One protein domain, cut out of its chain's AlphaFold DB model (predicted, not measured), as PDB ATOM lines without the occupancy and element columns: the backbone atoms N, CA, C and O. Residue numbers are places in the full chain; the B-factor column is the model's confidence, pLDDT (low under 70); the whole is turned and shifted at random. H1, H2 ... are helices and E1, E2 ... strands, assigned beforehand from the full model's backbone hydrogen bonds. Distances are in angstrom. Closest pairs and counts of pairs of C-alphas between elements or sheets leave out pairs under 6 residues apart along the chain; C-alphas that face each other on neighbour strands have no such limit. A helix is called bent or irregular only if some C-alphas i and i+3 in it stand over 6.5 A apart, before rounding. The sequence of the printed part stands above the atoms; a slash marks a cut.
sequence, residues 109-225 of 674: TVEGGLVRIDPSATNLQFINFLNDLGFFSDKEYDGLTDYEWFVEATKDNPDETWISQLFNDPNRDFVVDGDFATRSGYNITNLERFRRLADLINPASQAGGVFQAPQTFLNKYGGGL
ATOM      1  N   THR A 109     169.064 177.723 124.461       96.38
ATOM      2  CA  THR A 109     169.898 177.793 123.256       96.38
ATOM      3  C   THR A 109     171.198 177.050 123.522       96.38
ATOM      4  O   THR A 109     171.818 177.263 124.560       96.38
ATOM      5  N   VAL A 110     171.624 176.178 122.605       95.56
ATOM      6  CA  VAL A 110     172.899 175.454 122.721       95.56
ATOM      7  C   VAL A 110     173.847 175.921 121.625       95.56
ATOM      8  O   VAL A 110     173.555 175.752 120.444       95.56
ATOM      9  N   GLU A 111     175.000 176.465 122.007       95.00
ATOM     10  CA  GLU A 111     176.048 176.910 121.087       95.00
ATOM     11  C   GLU A 111     177.412 176.412 121.574       95.00
ATOM     12  O   GLU A 111     177.821 176.672 122.701       95.00
ATOM     13  N   GLY A 112     178.122 175.640 120.745       93.19
ATOM     14  CA  GLY A 112     179.453 175.131 121.103       93.19
ATOM     15  C   GLY A 112     179.483 174.211 122.334       93.19
ATOM     16  O   GLY A 112     180.510 174.119 122.997       93.19
ATOM     17  N   GLY A 113     178.369 173.548 122.665       93.38
ATOM     18  CA  GLY A 113     178.238 172.732 123.881       93.38
ATOM     19  C   GLY A 113     177.936 173.539 125.150       93.38
ATOM     20  O   GLY A 113     177.745 172.943 126.209       93.38
ATOM     21  N   LEU A 114     177.840 174.865 125.043       95.44
ATOM     22  CA  LEU A 114     177.349 175.739 126.098       95.44
ATOM     23  C   LEU A 114     175.836 175.902 125.953       95.44
ATOM     24  O   LEU A 114     175.340 176.144 124.853       95.44
ATOM     25  N   VAL A 115     175.106 175.779 127.055       96.50
ATOM     26  CA  VAL A 115     173.668 176.037 127.119       96.50
ATOM     27  C   VAL A 115     173.437 177.402 127.743       96.50
ATOM     28  O   VAL A 115     173.923 177.678 128.840       96.50
ATOM     29  N   ARG A 116     172.676 178.237 127.043       96.94
ATOM     30  CA  ARG A 116     172.118 179.502 127.526       96.94
ATOM     31  C   ARG A 116     170.642 179.314 127.822       96.94
ATOM     32  O   ARG A 116     169.952 178.614 127.078       96.94
ATOM     33  N   ILE A 117     170.167 179.973 128.869       97.56
ATOM     34  CA  ILE A 117     168.748 180.048 129.211       97.56
ATOM     35  C   ILE A 117     168.240 181.462 128.957       97.56
ATOM     36  O   ILE A 117     168.886 182.434 129.342       97.56
ATOM     37  N   ASP A 118     167.099 181.576 128.287       97.62
ATOM     38  CA  ASP A 118     166.477 182.863 128.001       97.62
ATOM     39  C   ASP A 118     166.130 183.589 129.322       97.62
ATOM     40  O   ASP A 118     165.584 182.955 130.231       97.62
ATOM     41  N   PRO A 119     166.407 184.901 129.463       97.25
ATOM     42  CA  PRO A 119     166.027 185.675 130.650       97.25
ATOM     43  C   PRO A 119     164.516 185.711 130.940       97.25
ATOM     44  O   PRO A 119     164.108 186.132 132.019       97.25
ATOM     45  N   SER A 120     163.676 185.325 129.976       97.50
ATOM     46  CA  SER A 120     162.225 185.169 130.135       97.50
ATOM     47  C   SER A 120     161.800 183.772 130.595       97.50
ATOM     48  O   SER A 120     160.609 183.549 130.815       97.50
ATOM     49  N   ALA A 121     162.737 182.831 130.757       97.75
ATOM     50  CA  ALA A 121     162.424 181.501 131.261       97.75
ATOM     51  C   ALA A 121     161.839 181.598 132.673       97.75
ATOM     52  O   ALA A 121     162.379 182.306 133.527       97.75
ATOM     53  N   THR A 122     160.756 180.876 132.935       97.81
ATOM     54  CA  THR A 122     160.155 180.884 134.269       97.81
ATOM     55  C   THR A 122     161.042 180.163 135.284       97.81
ATOM     56  O   THR A 122     161.899 179.352 134.928       97.81
ATOM     57  N   ASN A 123     160.833 180.422 136.571       95.75
ATOM     58  CA  ASN A 123     161.568 179.785 137.658       95.75
ATOM     59  C   ASN A 123     161.450 178.260 137.565       95.75
ATOM     60  O   ASN A 123     162.456 177.562 137.642       95.75
ATOM     61  N   LEU A 124     160.250 177.738 137.289       95.94
ATOM     62  CA  LEU A 124     160.043 176.304 137.097       95.94
ATOM     63  C   LEU A 124     160.801 175.767 135.870       95.94
ATOM     64  O   LEU A 124     161.386 174.686 135.928       95.94
ATOM     65  N   GLN A 125     160.833 176.514 134.761       97.06
ATOM     66  CA  GLN A 125     161.619 176.141 133.577       97.06
ATOM     67  C   GLN A 125     163.122 176.108 133.876       97.06
ATOM     68  O   GLN A 125     163.814 175.193 133.423       97.06
ATOM     69  N   PHE A 126     163.612 177.062 134.672       97.25
ATOM     70  CA  PHE A 126     164.997 177.125 135.124       97.25
ATOM     71  C   PHE A 126     165.356 175.936 136.026       97.25
ATOM     72  O   PHE A 126     166.351 175.258 135.784       97.25
ATOM     73  N   ILE A 127     164.519 175.622 137.020       96.88
ATOM     74  CA  ILE A 127     164.716 174.471 137.916       96.88
ATOM     75  C   ILE A 127     164.678 173.154 137.127       96.88
ATOM     76  O   ILE A 127     165.567 172.319 137.276       96.88
ATOM     77  N   ASN A 128     163.727 172.977 136.209       96.00
ATOM     78  CA  ASN A 128     163.690 171.791 135.344       96.00
ATOM     79  C   ASN A 128     164.945 171.663 134.470       96.00
ATOM     80  O   ASN A 128     165.435 170.558 134.247       96.00
ATOM     81  N   PHE A 129     165.485 172.785 133.997       96.75
ATOM     82  CA  PHE A 129     166.731 172.798 133.243       96.75
ATOM     83  C   PHE A 129     167.937 172.379 134.097       96.75
ATOM     84  O   PHE A 129     168.721 171.542 133.655       96.75
ATOM     85  N   LEU A 130     168.068 172.877 135.330       96.88
ATOM     86  CA  LEU A 130     169.133 172.434 136.238       96.88
ATOM     87  C   LEU A 130     169.026 170.940 136.577       96.88
ATOM     88  O   LEU A 130     170.042 170.246 136.641       96.88
ATOM     89  N   ASN A 131     167.801 170.431 136.732       96.44
ATOM     90  CA  ASN A 131     167.558 169.001 136.905       96.44
ATOM     91  C   ASN A 131     168.011 168.197 135.677       96.44
ATOM     92  O   ASN A 131     168.680 167.177 135.802       96.44
ATOM     93  N   ASP A 132     167.719 168.693 134.474       95.56
ATOM     94  CA  ASP A 132     168.147 168.069 133.221       95.56
ATOM     95  C   ASP A 132     169.670 168.058 133.028       95.56
ATOM     96  O   ASP A 132     170.194 167.172 132.346       95.56
ATOM     97  N   LEU A 133     170.381 169.023 133.616       95.81
ATOM     98  CA  LEU A 133     171.843 169.035 133.679       95.81
ATOM     99  C   LEU A 133     172.407 168.095 134.759       95.81
ATOM    100  O   LEU A 133     173.611 167.850 134.770       95.81
ATOM    101  N   GLY A 134     171.558 167.532 135.624       95.06
ATOM    102  CA  GLY A 134     171.961 166.637 136.707       95.06
ATOM    103  C   GLY A 134     172.580 167.362 137.902       95.06
ATOM    104  O   GLY A 134     173.443 166.802 138.573       95.06
ATOM    105  N   PHE A 135     172.193 168.618 138.145       94.88
ATOM    106  CA  PHE A 135     172.749 169.417 139.239       94.88
ATOM    107  C   PHE A 135     172.042 169.241 140.582       94.88
ATOM    108  O   PHE A 135     172.636 169.536 141.619       94.88
ATOM    109  N   PHE A 136     170.801 168.755 140.595       93.50
ATOM    110  CA  PHE A 136     170.135 168.403 141.844       93.50
ATOM    111  C   PHE A 136     170.537 167.001 142.282       93.50
ATOM    112  O   PHE A 136     170.616 166.083 141.470       93.50
ATOM    113  N   SER A 137     170.810 166.845 143.578       84.75
ATOM    114  CA  SER A 137     171.091 165.533 144.148       84.75
ATOM    115  C   SER A 137     169.802 164.759 144.390       84.75
ATOM    116  O   SER A 137     168.842 165.334 144.903       84.75
ATOM    117  N   ASP A 138     169.860 163.441 144.216       85.12
ATOM    118  CA  ASP A 138     168.799 162.511 144.627       85.12
ATOM    119  C   ASP A 138     168.697 162.347 146.161       85.12
ATOM    120  O   ASP A 138     167.960 161.501 146.658       85.12
ATOM    121  N   LYS A 139     169.476 163.110 146.946       82.75
ATOM    122  CA  LYS A 139     169.409 163.061 148.410       82.75
ATOM    123  C   LYS A 139     168.164 163.786 148.900       82.75
ATOM    124  O   LYS A 139     167.988 164.976 148.646       82.75
ATOM    125  N   GLU A 140     167.357 163.069 149.667       83.75
ATOM    126  CA  GLU A 140     166.193 163.617 150.347       83.75
ATOM    127  C   GLU A 140     166.606 164.320 151.646       83.75
ATOM    128  O   GLU A 140     167.297 163.755 152.497       83.75
ATOM    129  N   TYR A 141     166.143 165.556 151.808       81.88
ATOM    130  CA  TYR A 141     166.160 166.291 153.068       81.88
ATOM    131  C   TYR A 141     164.709 166.536 153.466       81.88
ATOM    132  O   TYR A 141     163.924 167.019 152.651       81.88
ATOM    133  N   ASP A 142     164.331 166.180 154.691       83.31
ATOM    134  CA  ASP A 142     162.943 166.270 155.170       83.31
ATOM    135  C   ASP A 142     161.929 165.549 154.248       83.31
ATOM    136  O   ASP A 142     160.797 165.994 154.079       83.31
ATOM    137  N   GLY A 143     162.352 164.439 153.623       89.06
ATOM    138  CA  GLY A 143     161.526 163.626 152.719       89.06
ATOM    139  C   GLY A 143     161.343 164.188 151.304       89.06
ATOM    140  O   GLY A 143     160.524 163.662 150.561       89.06
ATOM    141  N   LEU A 144     162.073 165.248 150.934       90.75
ATOM    142  CA  LEU A 144     162.061 165.824 149.586       90.75
ATOM    143  C   LEU A 144     163.484 166.013 149.065       90.75
ATOM    144  O   LEU A 144     164.341 166.584 149.755       90.75
ATOM    145  N   THR A 145     163.726 165.622 147.819       93.75
ATOM    146  CA  THR A 145     164.948 165.997 147.095       93.75
ATOM    147  C   THR A 145     165.039 167.517 146.920       93.75
ATOM    148  O   THR A 145     164.048 168.244 147.048       93.75
ATOM    149  N   ASP A 146     166.233 168.037 146.622       93.19
ATOM    150  CA  ASP A 146     166.398 169.469 146.334       93.19
ATOM    151  C   ASP A 146     165.517 169.897 145.146       93.19
ATOM    152  O   ASP A 146     164.872 170.942 145.212       93.19
ATOM    153  N   TYR A 147     165.415 169.061 144.105       95.69
ATOM    154  CA  TYR A 147     164.552 169.313 142.950       95.69
ATOM    155  C   TYR A 147     163.074 169.427 143.340       95.69
ATOM    156  O   TYR A 147     162.442 170.438 143.035       95.69
ATOM    157  N   GLU A 148     162.527 168.425 144.035       95.50
ATOM    158  CA  GLU A 148     161.115 168.413 144.442       95.50
ATOM    159  C   GLU A 148     160.783 169.606 145.329       95.50
ATOM    160  O   GLU A 148     159.752 170.251 145.151       95.50
ATOM    161  N   TRP A 149     161.695 169.953 146.236       95.38
ATOM    162  CA  TRP A 149     161.523 171.117 147.084       95.38
ATOM    163  C   TRP A 149     161.518 172.424 146.289       95.38
ATOM    164  O   TRP A 149     160.677 173.276 146.551       95.38
ATOM    165  N   PHE A 150     162.400 172.601 145.299       95.38
ATOM    166  CA  PHE A 150     162.388 173.804 144.457       95.38
ATOM    167  C   PHE A 150     161.154 173.885 143.554       95.38
ATOM    168  O   PHE A 150     160.627 174.978 143.338       95.38
ATOM    169  N   VAL A 151     160.665 172.754 143.039       95.19
ATOM    170  CA  VAL A 151     159.393 172.698 142.303       95.19
ATOM    171  C   VAL A 151     158.244 173.138 143.209       95.19
ATOM    172  O   VAL A 151     157.466 174.011 142.830       95.19
ATOM    173  N   GLU A 152     158.184 172.615 144.433       94.19
ATOM    174  CA  GLU A 152     157.167 172.982 145.420       94.19
ATOM    175  C   GLU A 152     157.284 174.456 145.844       94.19
ATOM    176  O   GLU A 152     156.289 175.174 145.881       94.19
ATOM    177  N   ALA A 153     158.498 174.954 146.087       91.19
ATOM    178  CA  ALA A 153     158.754 176.340 146.480       91.19
ATOM    179  C   ALA A 153     158.421 177.353 145.370       91.19
ATOM    180  O   ALA A 153     158.169 178.523 145.653       91.19
ATOM    181  N   THR A 154     158.419 176.920 144.107       92.12
ATOM    182  CA  THR A 154     158.072 177.765 142.954       92.12
ATOM    183  C   THR A 154     156.628 177.586 142.486       92.12
ATOM    184  O   THR A 154     156.179 178.349 141.632       92.12
ATOM    185  N   LYS A 155     155.865 176.646 143.065       92.12
ATOM    186  CA  LYS A 155     154.495 176.321 142.631       92.12
ATOM    187  C   LYS A 155     153.518 177.490 142.752       92.12
ATOM    188  O   LYS A 155     152.592 177.587 141.955       92.12
ATOM    189  N   ASP A 156     153.718 178.353 143.750       89.75
ATOM    190  CA  ASP A 156     152.810 179.468 144.032       89.75
ATOM    191  C   ASP A 156     153.042 180.632 143.058       89.75
ATOM    192  O   ASP A 156     152.157 181.461 142.865       89.75
ATOM    193  N   ASN A 157     154.215 180.674 142.415       88.94
ATOM    194  CA  ASN A 157     154.601 181.698 141.446       88.94
ATOM    195  C   ASN A 157     155.357 181.068 140.255       88.94
ATOM    196  O   ASN A 157     156.529 181.385 140.021       88.94
ATOM    197  N   PRO A 158     154.714 180.164 139.490       86.38
ATOM    198  CA  PRO A 158     155.391 179.351 138.479       86.38
ATOM    199  C   PRO A 158     155.828 180.163 137.255       86.38
ATOM    200  O   PRO A 158     156.709 179.711 136.523       86.38
ATOM    201  N   ASP A 159     155.228 181.341 137.060       90.19
ATOM    202  CA  ASP A 159     155.470 182.263 135.945       90.19
ATOM    203  C   ASP A 159     156.487 183.366 136.278       90.19
ATOM    204  O   ASP A 159     156.857 184.150 135.405       90.19
ATOM    205  N   GLU A 160     156.957 183.454 137.527       94.94
ATOM    206  CA  GLU A 160     158.034 184.384 137.866       94.94
ATOM    207  C   GLU A 160     159.330 183.991 137.147       94.94
ATOM    208  O   GLU A 160     159.620 182.813 136.973       94.94
ATOM    209  N   THR A 161     160.134 184.977 136.748       97.00
ATOM    210  CA  THR A 161     161.364 184.782 135.953       97.00
ATOM    211  C   THR A 161     162.611 185.294 136.677       97.00
ATOM    212  O   THR A 161     163.638 185.561 136.059       97.00
ATOM    213  N   TRP A 162     162.539 185.539 137.986       94.56
ATOM    214  CA  TRP A 162     163.625 186.231 138.684       94.56
ATOM    215  C   TRP A 162     164.910 185.390 138.753       94.56
ATOM    216  O   TRP A 162     165.991 185.973 138.729       94.56
ATOM    217  N   ILE A 163     164.825 184.049 138.774       94.50
ATOM    218  CA  ILE A 163     166.014 183.177 138.774       94.50
ATOM    219  C   ILE A 163     166.760 183.296 137.440       94.50
ATOM    220  O   ILE A 163     167.975 183.489 137.426       94.50
ATOM    221  N   SER A 164     166.044 183.217 136.316       96.31
ATOM    222  CA  SER A 164     166.642 183.307 134.980       96.31
ATOM    223  C   SER A 164     167.173 184.709 134.683       96.31
ATOM    224  O   SER A 164     168.242 184.834 134.089       96.31
ATOM    225  N   GLN A 165     166.489 185.762 135.139       96.06
ATOM    226  CA  GLN A 165     166.980 187.140 135.040       96.06
ATOM    227  C   GLN A 165     168.280 187.337 135.818       96.06
ATOM    228  O   GLN A 165     169.222 187.917 135.288       96.06
ATOM    229  N   LEU A 166     168.346 186.827 137.050       93.69
ATOM    230  CA  LEU A 166     169.532 186.921 137.896       93.69
ATOM    231  C   LEU A 166     170.707 186.116 137.325       93.69
ATOM    232  O   LEU A 166     171.833 186.597 137.310       93.69
ATOM    233  N   PHE A 167     170.443 184.921 136.796       96.38
ATOM    234  CA  PHE A 167     171.457 184.095 136.137       96.38
ATOM    235  C   PHE A 167     172.034 184.727 134.863       96.38
ATOM    236  O   PHE A 167     173.162 184.438 134.480       96.38
ATOM    237  N   ASN A 168     171.259 185.567 134.181       96.25
ATOM    238  CA  ASN A 168     171.708 186.273 132.983       96.25
ATOM    239  C   ASN A 168     172.314 187.657 133.289       96.25
ATOM    240  O   ASN A 168     172.687 188.367 132.353       96.25
ATOM    241  N   ASP A 169     172.422 188.052 134.562       96.12
ATOM    242  CA  ASP A 169     173.076 189.292 134.985       96.12
ATOM    243  C   ASP A 169     174.467 188.990 135.574       96.12
ATOM    244  O   ASP A 169     174.582 188.681 136.762       96.12
ATOM    245  N   PRO A 170     175.553 189.126 134.787       95.31
ATOM    246  CA  PRO A 170     176.903 188.788 135.243       95.31
ATOM    247  C   PRO A 170     177.421 189.713 136.354       95.31
ATOM    248  O   PRO A 170     178.477 189.445 136.921       95.31
ATOM    249  N   ASN A 171     176.720 190.815 136.651       96.12
ATOM    250  CA  ASN A 171     177.117 191.771 137.683       96.12
ATOM    251  C   ASN A 171     176.386 191.552 139.011       96.12
ATOM    252  O   ASN A 171     176.624 192.307 139.958       96.12
ATOM    253  N   ARG A 172     175.473 190.578 139.085       92.31
ATOM    254  CA  ARG A 172     174.642 190.358 140.262       92.31
ATOM    255  C   ARG A 172     174.741 188.916 140.743       92.31
ATOM    256  O   ARG A 172     174.303 187.987 140.073       92.31
ATOM    257  N   ASP A 173     175.251 188.760 141.958       90.50
ATOM    258  CA  ASP A 173     175.287 187.468 142.633       90.50
ATOM    259  C   ASP A 173     173.929 187.129 143.258       90.50
ATOM    260  O   ASP A 173     173.194 187.992 143.755       90.50
ATOM    261  N   PHE A 174     173.621 185.837 143.300       89.00
ATOM    262  CA  PHE A 174     172.582 185.265 144.140       89.00
ATOM    263  C   PHE A 174     173.047 185.300 145.599       89.00
ATOM    264  O   PHE A 174     173.824 184.452 146.040       89.00
ATOM    265  N   VAL A 175     172.579 186.299 146.356       88.81
ATOM    266  CA  VAL A 175     172.930 186.488 147.772       88.81
ATOM    267  C   VAL A 175     171.815 185.948 148.668       88.81
ATOM    268  O   VAL A 175     170.817 186.620 148.928       88.81
ATOM    269  N   VAL A 176     171.998 184.729 149.181       85.06
ATOM    270  CA  VAL A 176     170.996 184.045 150.024       85.06
ATOM    271  C   VAL A 176     170.788 184.751 151.363       85.06
ATOM    272  O   VAL A 176     169.653 184.981 151.786       85.06
ATOM    273  N   ASP A 177     171.884 185.155 152.003       77.69
ATOM    274  CA  ASP A 177     171.873 185.701 153.365       77.69
ATOM    275  C   ASP A 177     171.294 187.126 153.459       77.69
ATOM    276  O   ASP A 177     171.065 187.630 154.555       77.69
ATOM    277  N   GLY A 178     171.022 187.772 152.321       77.75
ATOM    278  CA  GLY A 178     170.346 189.070 152.252       77.75
ATOM    279  C   GLY A 178     168.913 188.944 151.742       77.75
ATOM    280  O   GLY A 178     167.954 189.225 152.468       77.75
ATOM    281  N   ASP A 179     168.773 188.490 150.495       69.50
ATOM    282  CA  ASP A 179     167.500 188.533 149.768       69.50
ATOM    283  C   ASP A 179     166.480 187.505 150.297       69.50
ATOM    284  O   ASP A 179     165.270 187.751 150.246       69.50
ATOM    285  N   PHE A 180     166.952 186.375 150.842       75.81
ATOM    286  CA  PHE A 180     166.098 185.270 151.302       75.81
ATOM    287  C   PHE A 180     166.048 185.134 152.819       75.81
ATOM    288  O   PHE A 180     164.970 184.892 153.357       75.81
ATOM    289  N   ALA A 181     167.165 185.346 153.521       70.88
ATOM    290  CA  ALA A 181     167.198 185.251 154.984       70.88
ATOM    291  C   ALA A 181     166.268 186.262 155.680       70.88
ATOM    292  O   ALA A 181     165.815 186.028 156.798       70.88
ATOM    293  N   THR A 182     165.949 187.377 155.017       71.12
ATOM    294  CA  THR A 182     165.023 188.393 155.538       71.12
ATOM    295  C   THR A 182     163.548 188.073 155.281       71.12
ATOM    296  O   THR A 182     162.679 188.641 155.946       71.12
ATOM    297  N   ARG A 183     163.230 187.148 154.362       73.25
ATOM    298  CA  ARG A 183     161.855 186.687 154.134       73.25
ATOM    299  C   ARG A 183     161.483 185.709 155.250       73.25
ATOM    300  O   ARG A 183     161.892 184.552 155.241       73.25
ATOM    301  N   SER A 184     160.713 186.189 156.226       47.56
ATOM    302  CA  SER A 184     160.192 185.388 157.338       47.56
ATOM    303  C   SER A 184     159.456 184.152 156.808       47.56
ATOM    304  O   SER A 184     158.393 184.294 156.206       47.56
ATOM    305  N   GLY A 185     160.018 182.957 157.002       75.62
ATOM    306  CA  GLY A 185     159.375 181.699 156.601       75.62
ATOM    307  C   GLY A 185     160.329 180.583 156.176       75.62
ATOM    308  O   GLY A 185     159.943 179.419 156.221       75.62
ATOM    309  N   TYR A 186     161.575 180.891 155.812       84.62
ATOM    310  CA  TYR A 186     162.546 179.845 155.483       84.62
ATOM    311  C   TYR A 186     163.249 179.327 156.742       84.62
ATOM    312  O   TYR A 186     163.905 180.083 157.456       84.62
ATOM    313  N   ASN A 187     163.115 178.026 157.013       88.62
ATOM    314  CA  ASN A 187     163.926 177.348 158.023       88.62
ATOM    315  C   ASN A 187     165.394 177.226 157.551       88.62
ATOM    316  O   ASN A 187     165.718 177.473 156.386       88.62
ATOM    317  N   ILE A 188     166.294 176.832 158.459       87.25
ATOM    318  CA  ILE A 188     167.732 176.694 158.168       87.25
ATOM    319  C   ILE A 188     167.978 175.713 157.011       87.25
ATOM    320  O   ILE A 188     168.786 176.002 156.132       87.25
ATOM    321  N   THR A 189     167.245 174.597 156.960       89.88
ATOM    322  CA  THR A 189     167.358 173.607 155.879       89.88
ATOM    323  C   THR A 189     167.058 174.220 154.510       89.88
ATOM    324  O   THR A 189     167.784 173.982 153.547       89.88
ATOM    325  N   ASN A 190     166.025 175.053 154.414       90.06
ATOM    326  CA  ASN A 190     165.615 175.713 153.178       90.06
ATOM    327  C   ASN A 190     166.629 176.781 152.744       90.06
ATOM    328  O   ASN A 190     166.924 176.903 151.556       90.06
ATOM    329  N   LEU A 191     167.210 177.516 153.697       90.56
ATOM    330  CA  LEU A 191     168.307 178.445 153.407       90.56
ATOM    331  C   LEU A 191     169.531 177.706 152.856       90.56
ATOM    332  O   LEU A 191     170.125 178.158 151.881       90.56
ATOM    333  N   GLU A 192     169.869 176.541 153.407       90.94
ATOM    334  CA  GLU A 192     170.946 175.691 152.887       90.94
ATOM    335  C   GLU A 192     170.675 175.192 151.457       90.94
ATOM    336  O   GLU A 192     171.595 175.153 150.640       90.94
ATOM    337  N   ARG A 193     169.419 174.869 151.104       92.81
ATOM    338  CA  ARG A 193     169.047 174.540 149.712       92.81
ATOM    339  C   ARG A 193     169.321 175.718 148.776       92.81
ATOM    340  O   ARG A 193     169.939 175.540 147.727       92.81
ATOM    341  N   PHE A 194     168.926 176.931 149.168       92.94
ATOM    342  CA  PHE A 194     169.219 178.138 148.390       92.94
ATOM    343  C   PHE A 194     170.717 178.434 148.291       92.94
ATOM    344  O   PHE A 194     171.157 178.864 147.230       92.94
ATOM    345  N   ARG A 195     171.508 178.187 149.342       92.94
ATOM    346  CA  ARG A 195     172.976 178.344 149.302       92.94
ATOM    347  C   ARG A 195     173.606 177.412 148.279       92.94
ATOM    348  O   ARG A 195     174.359 177.881 147.434       92.94
ATOM    349  N   ARG A 196     173.210 176.137 148.260       93.56
ATOM    350  CA  ARG A 196     173.667 175.184 147.233       93.56
ATOM    351  C   ARG A 196     173.290 175.623 145.819       93.56
ATOM    352  O   ARG A 196     174.103 175.510 144.906       93.56
ATOM    353  N   LEU A 197     172.073 176.140 145.637       94.38
ATOM    354  CA  LEU A 197     171.640 176.682 144.350       94.38
ATOM    355  C   LEU A 197     172.473 177.911 143.946       94.38
ATOM    356  O   LEU A 197     172.908 178.006 142.802       94.38
ATOM    357  N   ALA A 198     172.727 178.830 144.876       94.69
ATOM    358  CA  ALA A 198     173.536 180.022 144.646       94.69
ATOM    359  C   ALA A 198     174.984 179.673 144.273       94.69
ATOM    360  O   ALA A 198     175.504 180.200 143.292       94.69
ATOM    361  N   ASP A 199     175.604 178.738 144.997       94.25
ATOM    362  CA  ASP A 199     176.965 178.254 144.733       94.25
ATOM    363  C   ASP A 199     177.100 177.648 143.328       94.25
ATOM    364  O   ASP A 199     178.157 177.735 142.703       94.25
ATOM    365  N   LEU A 200     176.017 177.064 142.811       93.00
ATOM    366  CA  LEU A 200     175.956 176.508 141.466       93.00
ATOM    367  C   LEU A 200     175.739 177.581 140.385       93.00
ATOM    368  O   LEU A 200     176.379 177.553 139.334       93.00
ATOM    369  N   ILE A 201     174.814 178.512 140.626       95.38
ATOM    370  CA  ILE A 201     174.374 179.513 139.645       95.38
ATOM    371  C   ILE A 201     175.377 180.664 139.530       95.38
ATOM    372  O   ILE A 201     175.630 181.116 138.415       95.38
ATOM    373  N   ASN A 202     175.966 181.134 140.633       95.44
ATOM    374  CA  ASN A 202     176.799 182.343 140.646       95.44
ATOM    375  C   ASN A 202     178.015 182.254 139.710       95.44
ATOM    376  O   ASN A 202     178.173 183.157 138.887       95.44
ATOM    377  N   PRO A 203     178.829 181.177 139.722       95.81
ATOM    378  CA  PRO A 203     179.961 181.068 138.799       95.81
ATOM    379  C   PRO A 203     179.529 181.075 137.326       95.81
ATOM    380  O   PRO A 203     180.191 181.674 136.480       95.81
ATOM    381  N   ALA A 204     178.405 180.429 137.012       95.12
ATOM    382  CA  ALA A 204     177.881 180.345 135.653       95.12
ATOM    383  C   ALA A 204     177.204 181.655 135.196       95.12
ATOM    384  O   ALA A 204     177.319 182.025 134.025       95.12
ATOM    385  N   SER A 205     176.583 182.399 136.119       96.56
ATOM    386  CA  SER A 205     176.084 183.760 135.880       96.56
ATOM    387  C   SER A 205     177.234 184.716 135.559       96.56
ATOM    388  O   SER A 205     177.245 185.351 134.502       96.56
ATOM    389  N   GLN A 206     178.279 184.721 136.395       94.69
ATOM    390  CA  GLN A 206     179.492 185.525 136.196       94.69
ATOM    391  C   GLN A 206     180.225 185.180 134.887       94.69
ATOM    392  O   GLN A 206     180.849 186.046 134.273       94.69
ATOM    393  N   ALA A 207     180.107 183.936 134.407       94.00
ATOM    394  CA  ALA A 207     180.615 183.496 133.106       94.00
ATOM    395  C   ALA A 207     179.741 183.926 131.903       94.00
ATOM    396  O   ALA A 207     180.012 183.528 130.768       94.00
ATOM    397  N   GLY A 208     178.710 184.747 132.124       94.50
ATOM    398  CA  GLY A 208     177.818 185.266 131.087       94.50
ATOM    399  C   GLY A 208     176.552 184.435 130.873       94.50
ATOM    400  O   GLY A 208     176.068 184.370 129.741       94.50
ATOM    401  N   GLY A 209     176.041 183.789 131.926       95.25
ATOM    402  CA  GLY A 209     174.775 183.050 131.895       95.25
ATOM    403  C   GLY A 209     174.837 181.781 131.041       95.25
ATOM    404  O   GLY A 209     173.942 181.512 130.235       95.25
ATOM    405  N   VAL A 210     175.917 181.006 131.173       96.75
ATOM    406  CA  VAL A 210     176.140 179.775 130.398       96.75
ATOM    407  C   VAL A 210     176.498 178.593 131.289       96.75
ATOM    408  O   VAL A 210     177.307 178.714 132.204       96.75
ATOM    409  N   PHE A 211     175.963 177.416 130.964       97.12
ATOM    410  CA  PHE A 211     176.407 176.139 131.528       97.12
ATOM    411  C   PHE A 211     177.067 175.268 130.463       97.12
ATOM    412  O   PHE A 211     176.619 175.229 129.318       97.12
ATOM    413  N   GLN A 212     178.088 174.501 130.841       96.31
ATOM    414  CA  GLN A 212     178.607 173.432 129.990       96.31
ATOM    415  C   GLN A 212     177.629 172.250 130.007       96.31
ATOM    416  O   GLN A 212     177.396 171.654 131.058       96.31
ATOM    417  N   ALA A 213     177.066 171.891 128.852       94.56
ATOM    418  CA  ALA A 213     176.148 170.761 128.753       94.56
ATOM    419  C   ALA A 213     176.893 169.434 128.985       94.56
ATOM    420  O   ALA A 213     177.863 169.161 128.266       94.56
ATOM    421  N   PRO A 214     176.440 168.559 129.901       94.88
ATOM    422  CA  PRO A 214     176.950 167.200 129.962       94.88
ATOM    423  C   PRO A 214     176.513 166.415 128.717       94.88
ATOM    424  O   PRO A 214     175.478 166.691 128.101       94.88
ATOM    425  N   GLN A 215     177.275 165.380 128.354       92.31
ATOM    426  CA  GLN A 215     176.972 164.563 127.173       92.31
ATOM    427  C   GLN A 215     175.583 163.906 127.258       92.31
ATOM    428  O   GLN A 215     174.929 163.711 126.238       92.31
ATOM    429  N   THR A 216     175.102 163.601 128.465       93.31
ATOM    430  CA  THR A 216     173.747 163.086 128.719       93.31
ATOM    431  C   THR A 216     172.669 164.078 128.276       93.31
ATOM    432  O   THR A 216     171.733 163.680 127.582       93.31
ATOM    433  N   PHE A 217     172.836 165.367 128.582       95.00
ATOM    434  CA  PHE A 217     171.952 166.441 128.126       95.00
ATOM    435  C   PHE A 217     171.997 166.583 126.600       95.00
ATOM    436  O   PHE A 217     170.957 166.598 125.938       95.00
ATOM    437  N   LEU A 218     173.200 166.603 126.017       93.62
ATOM    438  CA  LEU A 218     173.368 166.690 124.563       93.62
ATOM    439  C   LEU A 218     172.770 165.481 123.837       93.62
ATOM    440  O   LEU A 218     172.163 165.647 122.788       93.62
ATOM    441  N   ASN A 219     172.875 164.276 124.393       91.19
ATOM    442  CA  ASN A 219     172.257 163.080 123.818       91.19
ATOM    443  C   ASN A 219     170.726 163.135 123.911       91.19
ATOM    444  O   ASN A 219     170.040 162.735 122.971       91.19
ATOM    445  N   LYS A 220     170.190 163.662 125.020       92.88
ATOM    446  CA  LYS A 220     168.746 163.834 125.239       92.88
ATOM    447  C   LYS A 220     168.128 164.799 124.225       92.88
ATOM    448  O   LYS A 220     167.043 164.515 123.724       92.88
ATOM    449  N   TYR A 221     168.821 165.891 123.894       92.62
ATOM    450  CA  TYR A 221     168.313 166.960 123.019       92.62
ATOM    451  C   TYR A 221     168.917 166.983 121.601       92.62
ATOM    452  O   TYR A 221     168.487 167.750 120.738       92.62
ATOM    453  N   GLY A 222     169.894 166.119 121.322       80.19
ATOM    454  CA  GLY A 222     170.769 166.195 120.147       80.19
ATOM    455  C   GLY A 222     170.090 166.019 118.793       80.19
ATOM    456  O   GLY A 222     170.587 166.539 117.797       80.19
ATOM    457  N   GLY A 223     168.928 165.362 118.741       73.81
ATOM    458  CA  GLY A 223     168.179 165.179 117.491       73.81
ATOM    459  C   GLY A 223     167.624 166.474 116.897       73.81
ATOM    460  O   GLY A 223     167.374 166.523 115.697       73.81
ATOM    461  N   GLY A 224     167.484 167.532 117.706       57.88
ATOM    462  CA  GLY A 224     167.069 168.863 117.250       57.88
ATOM    463  C   GLY A 224     168.214 169.862 117.062       57.88
ATOM    464  O   GLY A 224     167.996 170.922 116.489       57.88
ATOM    465  N   LEU A 225     169.433 169.551 117.520       59.97
ATOM    466  CA  LEU A 225     170.514 170.542 117.616       59.97
ATOM    467  C   LEU A 225     171.228 170.843 116.296       59.97
ATOM    468  O   LEU A 225     172.165 171.633 116.291       59.97
TER     469      LEU A 225
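What this domain is: This is residues 109 to 225 of the 674 residues of an uncharacterized protein of Hyphomonas sp (UniProt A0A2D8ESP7). A small three-stranded sheet, E1 E2 E3, stands at one end of a mainly helical body, in which the helical hairpin H1 and H2 and the long, kinked H5 are joined by the short H3, which packs on both H1 and H5. H4 packs on H5 away from the sheet, and H6 lies out at the sheet's end, touching no helix. The printed part has 117 residues, with six named helices and three named strands in the order E1 E2 H1 H2 H3 H4 H5 E3 H6; the sheet runs E1 E2 E3, all antiparallel, and the class is mostly helix. The whole is compact, with a radius of gyration of the C-alphas of 14.3 A and spans of 44 by 33 by 24 A.

How they stand to each other: E1, residues 109 to 111, and E2, residues 114 to 117, form a hairpin, with N 109 and O 116 2.9 A apart, within hydrogen-bond range. H1, residues 123 to 132, and H2, residues 146 to 154, form a helical hairpin: they touch, closest at the C-alphas of Leu 124 and Thr 154, 6.4 A, at a shallow tilt of 14 degrees, opposite ways. H3, residues 162 to 167, touches H1 at a steep tilt of 48 degrees, the closest C-alphas being those of Asn 123 and Ile 163, 5.7 A. H5, residues 188 to 206, touches H3 with residues 201 to 205 alone, closest at the C-alphas of Phe 167 and Ser 205, 4.6 A. H4, residues 176 to 179, touches H5, closest at the C-alphas of Val 176 and Arg 195, 6.1 A. H1 and H5 are apart. E3, residues 210 to 212, is the antiparallel neighbour of E2, with N 115 and O 211 2.8 A apart, within hydrogen-bond range. H6, residues 215 to 224, only grazes the sheet, with residues 217 to 222. Every O i to N i+4 pair is within hydrogen-bond range in H1, H2 and H3, against 13 of 15 in H5 and 4 of 6 in H6; H4 is too short for such a pair, and its one O i to N i+3 pair is not within range.

Where its parts are: E1 begins at C-alpha 109, (169.898, 177.793, 123.256). H1 is 14.2 A long, H2 12.2 A and H6 14.7 A. H5, 26.4 A, begins at C-alpha 188, (167.732, 176.694, 158.168), and has a kink of 30 degrees near residue 200. H5 is only just irregular, with C-alphas 200 and 203 6.6 A apart; H6 is irregular, with C-alphas 220 and 223 7.9 A apart. H6 ends at C-alpha 224, (167.069, 168.863, 117.250).

The domain as a whole: The two C-alphas farthest apart, those of Ser 184 and Gly 223, are 45.4 A from each other. The printed part has no cut. The link from H1 to H2, residues 133 to 145, is long. The mean pLDDT of the printed part is 90.8, and residues 179, 184 and 224 to 225 are under 70.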